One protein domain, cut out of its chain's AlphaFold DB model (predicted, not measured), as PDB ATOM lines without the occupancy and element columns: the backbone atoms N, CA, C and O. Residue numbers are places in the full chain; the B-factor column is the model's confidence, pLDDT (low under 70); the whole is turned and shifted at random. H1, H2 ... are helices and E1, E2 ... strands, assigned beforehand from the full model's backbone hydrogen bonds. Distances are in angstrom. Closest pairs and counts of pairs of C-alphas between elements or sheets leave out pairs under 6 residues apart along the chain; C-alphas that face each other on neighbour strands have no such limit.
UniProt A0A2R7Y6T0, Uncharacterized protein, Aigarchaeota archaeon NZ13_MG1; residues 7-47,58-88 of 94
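This is residues 7 to 47 and 58 to 88 of the 94 residues of an uncharacterized protein of Aigarchaeota archaeon NZ13_MG1 (UniProt A0A2R7Y6T0). The model is an open arch: a long three-stranded sheet, E1, E2 and E3, makes one leg and much of the top, and the small hairpin of E4 and E5 makes the other leg, with the short helix H1 just before it along the chain. The bend of E2 turns the sheet from the leg into the top of the arch, the tip of the first leg at residues 11 to 16 sticks out free, and E1 and E2 are apart from E4 and E5. The printed part has 72 residues, with one named helix and five named strands in the order E1, E2, E3, H1, E4, E5 along the chain. The class is mostly strand, and both sheets are antiparallel, the larger in the order E1, E2, E3. The whole is loose, with a radius of gyration of the C-alphas of 15.2 A, and only just elongated, spanning 42 by 28 by 16 A.

The larger sheet is a meander, each strand the antiparallel neighbour of the one before: E1, residues 7 to 12, E2, residues 15 to 28, and E3, residues 40 to 46. It is strongly twisted, with C-alphas up to 5.5 A off its best plane; E1 and E3 are its edge strands and E2 is the inner one. E2 bends by 84 degrees at residue 24, and its pairing is staggered: residues 15 to 20 pair with E1 and residues 20 to 28 with E3. The hairpin of E1 and E2 has an angle of 118 degrees between its strand directions, with N 8 and O 19 within hydrogen-bond range at 2.9 A. The C-alphas of residues 11 and 16 face each other at 4.6 A. In the hairpin of E2 and E3 the angle is 147 degrees, and N 22 and O 44 are within hydrogen-bond range at 2.8 A, as are N 40 and O 28 at 2.8 A. E1 and E3 are apart. H1, residues 58 to 62, is on this sheet but only grazes it; the closest C-alphas of E3 and H1 are those of Glu 40 and Lys 62, 6.9 A apart. The one O i to N i+4 pair inside H1 is within hydrogen-bond range. The second sheet is the hairpin of E4, residues 65 to 69, and E5, residues 74 to 77, at 152 degrees, with N 66 and O 76 within hydrogen-bond range at 2.8 A. Residues 74 to 75 of E5 also pair antiparallel with residues 86 to 87. E3 is apart from E4 and E5, and H1 is apart from E5.

E2 is the longest strand by residues, with 28.9 A from its first to its last C-alpha, ending at C-alpha 28 at (154.129, 104.516, 134.227). E1 begins at C-alpha 7 at (163.349, 123.307, 142.154) and measures 15.9 A, and E3 measures 18.3 A. H1 measures 6.3 A. E4 measures 11.9 A and E5 10.7 A, the latter ending at C-alpha 77 at (159.679, 94.600, 125.262).

The two C-alphas farthest apart are those of Gly 15 and Lys 82, 42.6 A. Residues 48 to 57 are cut out, and C-alphas 47 and 58 are 18.5 A apart across the cut. Of the links that are printed whole, E2 to E3 is long with 11 residues, while E1 to E2, H1 to E4 and E4 to E5 are tight. The mean pLDDT of the printed part is 96.1, and no printed residue is under 70.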
ATOM      1  N   ILE A   7     162.647 122.689 143.276       96.00
ATOM      2  CA  ILE A   7     163.349 123.307 142.154       96.00
ATOM      3  C   ILE A   7     164.701 122.615 142.014       96.00
ATOM      4  O   ILE A   7     165.454 122.547 142.985       96.00
ATOM      5  N   MET A   8     165.008 122.149 140.811       96.12
ATOM      6  CA  MET A   8     166.259 121.471 140.492       96.12
ATOM      7  C   MET A   8     166.938 122.155 139.303       96.12
ATOM      8  O   MET A   8     166.275 122.618 138.374       96.12
ATOM      9  N   ILE A   9     168.268 122.241 139.354       95.75
ATOM     10  CA  ILE A   9     169.094 122.775 138.266       95.75
ATOM     11  C   ILE A   9     169.707 121.593 137.521       95.75
ATOM     12  O   ILE A   9     170.397 120.776 138.131       95.75
ATOM     13  N   TYR A  10     169.470 121.522 136.213       92.12
ATOM     14  CA  TYR A  10     169.987 120.471 135.338       92.12
ATOM     15  C   TYR A  10     171.020 121.059 134.384       92.12
ATOM     16  O   TYR A  10     170.821 122.140 133.834       92.12
ATOM     17  N   GLY A  11     172.126 120.346 134.183       92.88
ATOM     18  CA  GLY A  11     173.075 120.657 133.121       92.88
ATOM     19  C   GLY A  11     172.621 120.024 131.811       92.88
ATOM     20  O   GLY A  11     172.350 118.826 131.772       92.88
ATOM     21  N   THR A  12     172.569 120.815 130.746       88.94
ATOM     22  CA  THR A  12     172.291 120.359 129.379       88.94
ATOM     23  C   THR A  12     173.445 120.769 128.459       88.94
ATOM     24  O   THR A  12     174.231 121.651 128.824       88.94
ATOM     25  N   PRO A  13     173.546 120.207 127.241       90.25
ATOM     26  CA  PRO A  13     174.494 120.699 126.242       90.25
ATOM     27  C   PRO A  13     174.339 122.198 125.922       90.25
ATOM     28  O   PRO A  13     175.320 122.845 125.569       90.25
ATOM     29  N   GLY A  14     173.130 122.757 126.067       89.62
ATOM     30  CA  GLY A  14     172.822 124.172 125.825       89.62
ATOM     31  C   GLY A  14     173.022 125.094 127.034       89.62
ATOM     32  O   GLY A  14     172.799 126.297 126.918       89.62
ATOM     33  N   GLY A  15     173.434 124.561 128.187       92.88
ATOM     34  CA  GLY A  15     173.578 125.308 129.437       92.88
ATOM     35  C   GLY A  15     172.725 124.746 130.570       92.88
ATOM     36  O   GLY A  15     172.186 123.642 130.487       92.88
ATOM     37  N   VAL A  16     172.633 125.493 131.668       94.50
ATOM     38  CA  VAL A  16     171.840 125.075 132.830       94.50
ATOM     39  C   VAL A  16     170.382 125.492 132.679       94.50
ATOM     40  O   VAL A  16     170.100 126.622 132.288       94.50
ATOM     41  N   VAL A  17     169.466 124.597 133.040       94.44
ATOM     42  CA  VAL A  17     168.019 124.853 133.065       94.44
ATOM     43  C   VAL A  17     167.464 124.624 134.466       94.44
ATOM     44  O   VAL A  17     168.020 123.856 135.258       94.44
ATOM     45  N   ARG A  18     166.380 125.329 134.787       95.56
ATOM     46  CA  ARG A  18     165.683 125.227 136.069       95.56
ATOM     47  C   ARG A  18     164.353 124.522 135.847       95.56
ATOM     48  O   ARG A  18     163.448 125.124 135.282       95.56
ATOM     49  N   ASN A  19     164.221 123.317 136.391       95.88
ATOM     50  CA  ASN A  19     163.009 122.511 136.264       95.88
ATOM     51  C   ASN A  19     162.412 122.223 137.651       95.88
ATOM     52  O   ASN A  19     163.056 122.428 138.689       95.88
ATOM     53  N   TYR A  20     161.172 121.739 137.674       95.88
ATOM     54  CA  TYR A  20     160.466 121.368 138.900       95.88
ATOM     55  C   TYR A  20     160.386 119.846 139.015       95.88
ATOM     56  O   TYR A  20     159.751 119.190 138.196       95.88
ATOM     57  N   LEU A  21     161.015 119.287 140.041       96.06
ATOM     58  CA  LEU A  21     160.991 117.862 140.344       96.06
ATOM     59  C   LEU A  21     159.873 117.553 141.339       96.06
ATOM     60  O   LEU A  21     159.851 118.106 142.441       96.06
ATOM     61  N   VAL A  22     158.997 116.622 140.983       96.56
ATOM     62  CA  VAL A  22     157.992 116.036 141.868       96.56
ATOM     63  C   VAL A  22     158.334 114.552 142.039       96.56
ATOM     64  O   VAL A  22     158.139 113.780 141.098       96.56
ATOM     65  N   PRO A  23     158.890 114.145 143.192       94.88
ATOM     66  CA  PRO A  23     159.309 112.764 143.396       94.88
ATOM     67  C   PRO A  23     158.112 111.822 143.572       94.88
ATOM     68  O   PRO A  23     157.093 112.237 144.135       94.88
ATOM     69  N   ASP A  24     158.262 110.569 143.128       94.69
ATOM     70  CA  ASP A  24     157.292 109.473 143.289       94.69
ATOM     71  C   ASP A  24     155.854 109.865 142.890       94.69
ATOM     72  O   ASP A  24     154.873 109.535 143.561       94.69
ATOM     73  N   ALA A  25     155.729 110.646 141.815       95.12
ATOM     74  CA  ALA A  25     154.495 111.346 141.472       95.12
ATOM     75  C   ALA A  25     153.543 110.513 140.611       95.12
ATOM     76  O   ALA A  25     152.330 110.720 140.668       95.12
ATOM     77  N   VAL A  26     154.084 109.601 139.800       95.75
ATOM     78  CA  VAL A  26     153.308 108.836 138.819       95.75
ATOM     79  C   VAL A  26     153.734 107.390 138.745       95.75
ATOM     80  O   VAL A  26     154.869 107.026 139.045       95.75
ATOM     81  N   LYS A  27     152.794 106.572 138.289       97.44
ATOM     82  CA  LYS A  27     153.060 105.225 137.820       97.44
ATOM     83  C   LYS A  27     153.003 105.214 136.302       97.44
ATOM     84  O   LYS A  27     152.102 105.817 135.727       97.44
ATOM     85  N   VAL A  28     153.973 104.558 135.683       97.69
ATOM     86  CA  VAL A  28     154.129 104.516 134.227       97.69
ATOM     87  C   VAL A  28     154.203 103.063 133.780       97.69
ATOM     88  O   VAL A  28     154.937 102.277 134.372       97.69
ATOM     89  N   SER A  29     153.470 102.719 132.730       97.81
ATOM     90  CA  SER A  29     153.551 101.445 132.013       97.81
ATOM     91  C   SER A  29     153.684 101.718 130.511       97.81
ATOM     92  O   SER A  29     153.364 102.810 130.036       97.81
ATOM     93  N   VAL A  30     154.191 100.740 129.759       97.31
ATOM     94  CA  VAL A  30     154.074 100.717 128.297       97.31
ATOM     95  C   VAL A  30     152.824  99.921 127.957       97.31
ATOM     96  O   VAL A  30     152.693  98.773 128.387       97.31
ATOM     97  N   VAL A  31     151.929 100.537 127.192       95.75
ATOM     98  CA  VAL A  31     150.660  99.950 126.757       95.75
ATOM     99  C   VAL A  31     150.729  99.711 125.257       95.75
ATOM    100  O   VAL A  31     150.986 100.635 124.493       95.75
ATOM    101  N   GLU A  32     150.478  98.473 124.855       95.62
ATOM    102  CA  GLU A  32     150.394  98.020 123.470       95.62
ATOM    103  C   GLU A  32     149.062  97.299 123.241       95.62
ATOM    104  O   GLU A  32     148.373  96.922 124.190       95.62
ATOM    105  N   GLU A  33     148.683  97.081 121.980       93.38
ATOM    106  CA  GLU A  33     147.407  96.421 121.652       93.38
ATOM    107  C   GLU A  33     147.281  95.015 122.265       93.38
ATOM    108  O   GLU A  33     146.177  94.566 122.580       93.38
ATOM    109  N   ASP A  34     148.405  94.311 122.423       94.62
ATOM    110  CA  ASP A  34     148.458  92.917 122.856       94.62
ATOM    111  C   ASP A  34     148.955  92.716 124.295       94.62
ATOM    112  O   ASP A  34     148.850  91.603 124.823       94.62
ATOM    113  N   MET A  35     149.490  93.757 124.941       95.19
ATOM    114  CA  MET A  35     150.035  93.658 126.293       95.19
ATOM    115  C   MET A  35     150.228  95.012 126.980       95.19
ATOM    116  O   MET A  35     150.339  96.052 126.346       95.19
ATOM    117  N   GLU A  36     150.374  94.969 128.301       97.12
ATOM    118  CA  GLU A  36     150.798  96.102 129.119       97.12
ATOM    119  C   GLU A  36     151.920  95.651 130.064       97.12
ATOM    120  O   GLU A  36     151.900  94.527 130.584       97.12
ATOM    121  N   THR A  37     152.935  96.494 130.267       96.94
ATOM    122  CA  THR A  37     154.018  96.202 131.220       96.94
ATOM    123  C   THR A  37     153.572  96.425 132.662       96.94
ATOM    124  O   THR A  37     152.555  97.050 132.939       96.94
ATOM    125  N   GLN A  38     154.376  95.963 133.621       96.12
ATOM    126  CA  GLN A  38     154.172  96.365 135.013       96.12
ATOM    127  C   GLN A  38     154.313  97.885 135.164       96.12
ATOM    128  O   GLN A  38     155.099  98.518 134.454       96.12
ATOM    129  N   GLU A  39     153.548  98.445 136.097       97.94
ATOM    130  CA  GLU A  39     153.657  99.846 136.484       97.94
ATOM    131  C   GLU A  39     154.967 100.103 137.241       97.94
ATOM    132  O   GLU A  39     155.260  99.459 138.250       97.94
ATOM    133  N   GLU A  40     155.702 101.122 136.815       98.06
ATOM    134  CA  GLU A  40     156.898 101.620 137.481       98.06
ATOM    135  C   GLU A  40     156.616 102.978 138.124       98.06
ATOM    136  O   GLU A  40     156.155 103.911 137.466       98.06
ATOM    137  N   LEU A  41     156.914 103.104 139.422       97.19
ATOM    138  CA  LEU A  41     156.880 104.392 140.115       97.19
ATOM    139  C   LEU A  41     158.013 105.283 139.588       97.19
ATOM    140  O   LEU A  41     159.174 104.850 139.526       97.19
ATOM    141  N   ALA A  42     157.668 106.513 139.215       97.38
ATOM    142  CA  ALA A  42     158.575 107.476 138.616       97.38
ATOM    143  C   ALA A  42     158.360 108.899 139.152       97.38
ATOM    144  O   ALA A  42     157.260 109.305 139.543       97.38
ATOM    145  N   ASP A  43     159.446 109.664 139.121       96.31
ATOM    146  CA  ASP A  43     159.437 111.099 139.372       96.31
ATOM    147  C   ASP A  43     158.955 111.847 138.121       96.31
ATOM    148  O   ASP A  43     159.239 111.436 136.994       96.31
ATOM    149  N   ILE A  44     158.306 112.995 138.311       96.00
ATOM    150  CA  ILE A  44     158.036 113.949 137.229       96.00
ATOM    151  C   ILE A  44     159.052 115.082 137.307       96.00
ATOM    152  O   ILE A  44     159.218 115.703 138.355       96.00
ATOM    153  N   THR A  45     159.674 115.406 136.175       95.69
ATOM    154  CA  THR A  45     160.379 116.677 135.989       95.69
ATOM    155  C   THR A  45     159.568 117.544 135.036       95.69
ATOM    156  O   THR A  45     159.367 117.168 133.888       95.69
ATOM    157  N   ILE A  46     159.091 118.690 135.516       94.88
ATOM    158  CA  ILE A  46     158.346 119.667 134.719       94.88
ATOM    159  C   ILE A  46     159.331 120.712 134.222       94.88
ATOM    160  O   ILE A  46     160.014 121.355 135.029       94.88
ATOM    161  N   SER A  47     159.379 120.883 132.909       93.00
ATOM    162  CA  SER A  47     160.191 121.889 132.249       93.00
ATOM    163  C   SER A  47     159.320 122.803 131.398       93.00
ATOM    164  O   SER A  47     158.296 122.377 130.876       93.00
ATOM    165  N   LYS A  58     166.972 105.453 132.515       97.06
ATOM    166  CA  LYS A  58     166.694 104.680 133.728       97.06
ATOM    167  C   LYS A  58     165.242 104.207 133.784       97.06
ATOM    168  O   LYS A  58     164.999 103.072 134.191       97.06
ATOM    169  N   LEU A  59     164.291 105.060 133.402       98.00
ATOM    170  CA  LEU A  59     162.883 104.674 133.332       98.00
ATOM    171  C   LEU A  59     162.647 103.708 132.164       98.00
ATOM    172  O   LEU A  59     162.016 102.678 132.373       98.00
ATOM    173  N   ALA A  60     163.232 103.963 130.991       97.81
ATOM    174  CA  ALA A  60     163.149 103.055 129.844       97.81
ATOM    175  C   ALA A  60     163.642 101.634 130.190       97.81
ATOM    176  O   ALA A  60     162.973 100.645 129.886       97.81
ATOM    177  N   GLY A  61     164.763 101.529 130.914       98.00
ATOM    178  CA  GLY A  61     165.293 100.247 131.384       98.00
ATOM    179  C   GLY A  61     164.385  99.535 132.397       98.00
ATOM    180  O   GLY A  61     164.250  98.313 132.335       98.00
ATOM    181  N   LYS A  62     163.736 100.280 133.303       98.00
ATOM    182  CA  LYS A  62     162.753  99.736 134.260       98.00
ATOM    183  C   LYS A  62     161.494  99.220 133.564       98.00
ATOM    184  O   LYS A  62     161.045  98.122 133.866       98.00
ATOM    185  N   LEU A  63     161.002  99.965 132.575       98.19
ATOM    186  CA  LEU A  63     159.882  99.562 131.720       98.19
ATOM    187  C   LEU A  63     160.223  98.362 130.817       98.19
ATOM    188  O   LEU A  63     159.342  97.777 130.194       98.19
ATOM    189  N   GLY A  64     161.499  97.970 130.745       97.81
ATOM    190  CA  GLY A  64     161.944  96.835 129.946       97.81
ATOM    191  C   GLY A  64     161.918  97.106 128.443       97.81
ATOM    192  O   GLY A  64     161.813  96.152 127.673       97.81
ATOM    193  N   ILE A  65     162.016  98.372 128.032       98.06
ATOM    194  CA  ILE A  65     162.130  98.760 126.623       98.06
ATOM    195  C   ILE A  65     163.515  98.351 126.115       98.06
ATOM    196  O   ILE A  65     164.540  98.687 126.711       98.06
ATOM    197  N   ILE A  66     163.545  97.624 125.003       97.75
ATOM    198  CA  ILE A  66     164.759  97.252 124.284       97.75
ATOM    199  C   ILE A  66     164.770  98.039 122.977       97.75
ATOM    200  O   ILE A  66     163.880  97.873 122.147       97.75
ATOM    201  N   LEU A  67     165.778  98.891 122.793       97.06
ATOM    202  CA  LEU A  67     165.978  99.639 121.554       97.06
ATOM    203  C   LEU A  67     166.623  98.711 120.517       97.06
ATOM    204  O   LEU A  67     167.767  98.296 120.703       97.06
ATOM    205  N   GLU A  68     165.884  98.365 119.462       98.12
ATOM    206  CA  GLU A  68     166.359  97.459 118.404       98.12
ATOM    207  C   GLU A  68     166.988  98.260 117.249       98.12
ATOM    208  O   GLU A  68     168.106  97.966 116.832       98.12
ATOM    209  N   ASP A  69     166.312  99.319 116.783       97.75
ATOM    210  CA  ASP A  69     166.848 100.292 115.818       97.75
ATOM    211  C   ASP A  69     166.270 101.681 116.108       97.75
ATOM    212  O   ASP A  69     165.102 101.955 115.844       97.75
ATOM    213  N   ILE A  70     167.087 102.573 116.662       95.62
ATOM    214  CA  ILE A  70     166.644 103.912 117.074       95.62
ATOM    215  C   ILE A  70     166.337 104.797 115.861       95.62
ATOM    216  O   ILE A  70     165.386 105.575 115.910       95.62
ATOM    217  N   GLY A  71     167.111 104.678 114.776       97.00
ATOM    218  CA  GLY A  71     166.929 105.505 113.579       97.00
ATOM    219  C   GLY A  71     165.598 105.217 112.892       97.00
ATOM    220  O   GLY A  71     164.943 106.124 112.384       97.00
ATOM    221  N   GLU A  72     165.167 103.961 112.971       97.44
ATOM    222  CA  GLU A  72     163.859 103.521 112.515       97.44
ATOM    223  C   GLU A  72     162.799 103.516 113.626       97.44
ATOM    224  O   GLU A  72     161.684 103.082 113.371       97.44
ATOM    225  N   GLY A  73     163.072 103.956 114.854       96.62
ATOM    226  CA  GLY A  73     162.085 103.895 115.940       96.62
ATOM    227  C   GLY A  73     161.537 102.480 116.181       96.62
ATOM    228  O   GLY A  73     160.335 102.300 116.366       96.62
ATOM    229  N   LEU A  74     162.391 101.459 116.104       98.31
ATOM    230  CA  LEU A  74     162.047 100.067 116.368       98.31
ATOM    231  C   LEU A  74     162.461  99.659 117.778       98.31
ATOM    232  O   LEU A  74     163.602  99.868 118.203       98.31
ATOM    233  N   TYR A  75     161.541  99.011 118.481       98.12
ATOM    234  CA  TYR A  75     161.764  98.548 119.842       98.12
ATOM    235  C   TYR A  75     161.078  97.210 120.112       98.12
ATOM    236  O   TYR A  75     160.159  96.806 119.406       98.12
ATOM    237  N   SER A  76     161.524  96.504 121.144       98.00
ATOM    238  CA  SER A  76     160.837  95.332 121.683       98.00
ATOM    239  C   SER A  76     160.707  95.454 123.202       98.00
ATOM    240  O   SER A  76     161.313  96.330 123.824       98.00
ATOM    241  N   LEU A  77     159.887  94.603 123.816       98.06
ATOM    242  CA  LEU A  77     159.679  94.600 125.262       98.06
ATOM    243  C   LEU A  77     160.290  93.345 125.877       98.06
ATOM    244  O   LEU A  77     160.019  92.230 125.444       98.06
ATOM    245  N   LYS A  78     161.070  93.510 126.947       97.38
ATOM    246  CA  LYS A  78     161.687  92.395 127.684       97.38
ATOM    247  C   LYS A  78     160.655  91.411 128.250       97.38
ATOM    248  O   LYS A  78     160.960  90.231 128.401       97.38
ATOM    249  N   ALA A  79     159.465  91.903 128.591       96.44
ATOM    250  CA  ALA A  79     158.365  91.090 129.103       96.44
ATOM    251  C   ALA A  79     157.642  90.288 128.005       96.44
ATOM    252  O   ALA A  79     156.922  89.348 128.333       96.44
ATOM    253  N   ASP A  80     157.835  90.635 126.728       96.62
ATOM    254  CA  ASP A  80     157.247  89.925 125.597       96.62
ATOM    255  C   ASP A  80     158.080  88.670 125.267       96.62
ATOM    256  O   ASP A  80     159.184  88.786 124.723       96.62
ATOM    257  N   PRO A  81     157.577  87.449 125.534       94.25
ATOM    258  CA  PRO A  81     158.319  86.222 125.255       94.25
ATOM    259  C   PRO A  81     158.518  85.971 123.754       94.25
ATOM    260  O   PRO A  81     159.414  85.216 123.378       94.25
ATOM    261  N   LYS A  82     157.690  86.578 122.894       96.00
ATOM    262  CA  LYS A  82     157.826  86.498 121.434       96.00
ATOM    263  C   LYS A  82     158.801  87.546 120.894       96.00
ATOM    264  O   LYS A  82     159.189  87.436 119.734       96.00
ATOM    265  N   ARG A  83     159.188  88.530 121.720       94.50
ATOM    266  CA  ARG A  83     160.065  89.656 121.378       94.50
ATOM    267  C   ARG A  83     159.652  90.316 120.059       94.50
ATOM    268  O   ARG A  83     160.461  90.488 119.149       94.50
ATOM    269  N   ILE A  84     158.364  90.639 119.943       97.19
ATOM    270  CA  ILE A  84     157.822  91.293 118.753       97.19
ATOM    271  C   ILE A  84     158.488  92.666 118.615       97.19
ATOM    272  O   ILE A  84     158.547  93.438 119.575       97.19
ATOM    273  N   ILE A  85     158.992  92.956 117.414       98.00
ATOM    274  CA  ILE A  85     159.530  94.270 117.066       98.00
ATOM    275  C   ILE A  85     158.356  95.191 116.730       98.00
ATOM    276  O   ILE A  85     157.533  94.877 115.869       98.00
ATOM    277  N   ARG A  86     158.298  96.323 117.422       96.81
ATOM    278  CA  ARG A  86     157.252  97.344 117.366       96.81
ATOM    279  C   ARG A  86     157.841  98.646 116.831       96.81
ATOM    280  O   ARG A  86     159.040  98.882 116.969       96.81
ATOM    281  N   LYS A  87     157.004  99.483 116.213       97.50
ATOM    282  CA  LYS A  87     157.368 100.836 115.762       97.50
ATOM    283  C   LYS A  87     156.887 101.841 116.808       97.50
ATOM    284  O   LYS A  87     155.795 101.677 117.341       97.50
ATOM    285  N   THR A  88     157.674 102.873 117.087       95.25
ATOM    286  CA  THR A  88     157.272 103.970 117.975       95.25
ATOM    287  C   THR A  88     155.990 104.639 117.490       95.25
ATOM    288  O   THR A  88     155.796 104.841 116.287       95.25
TER     289      THR A  88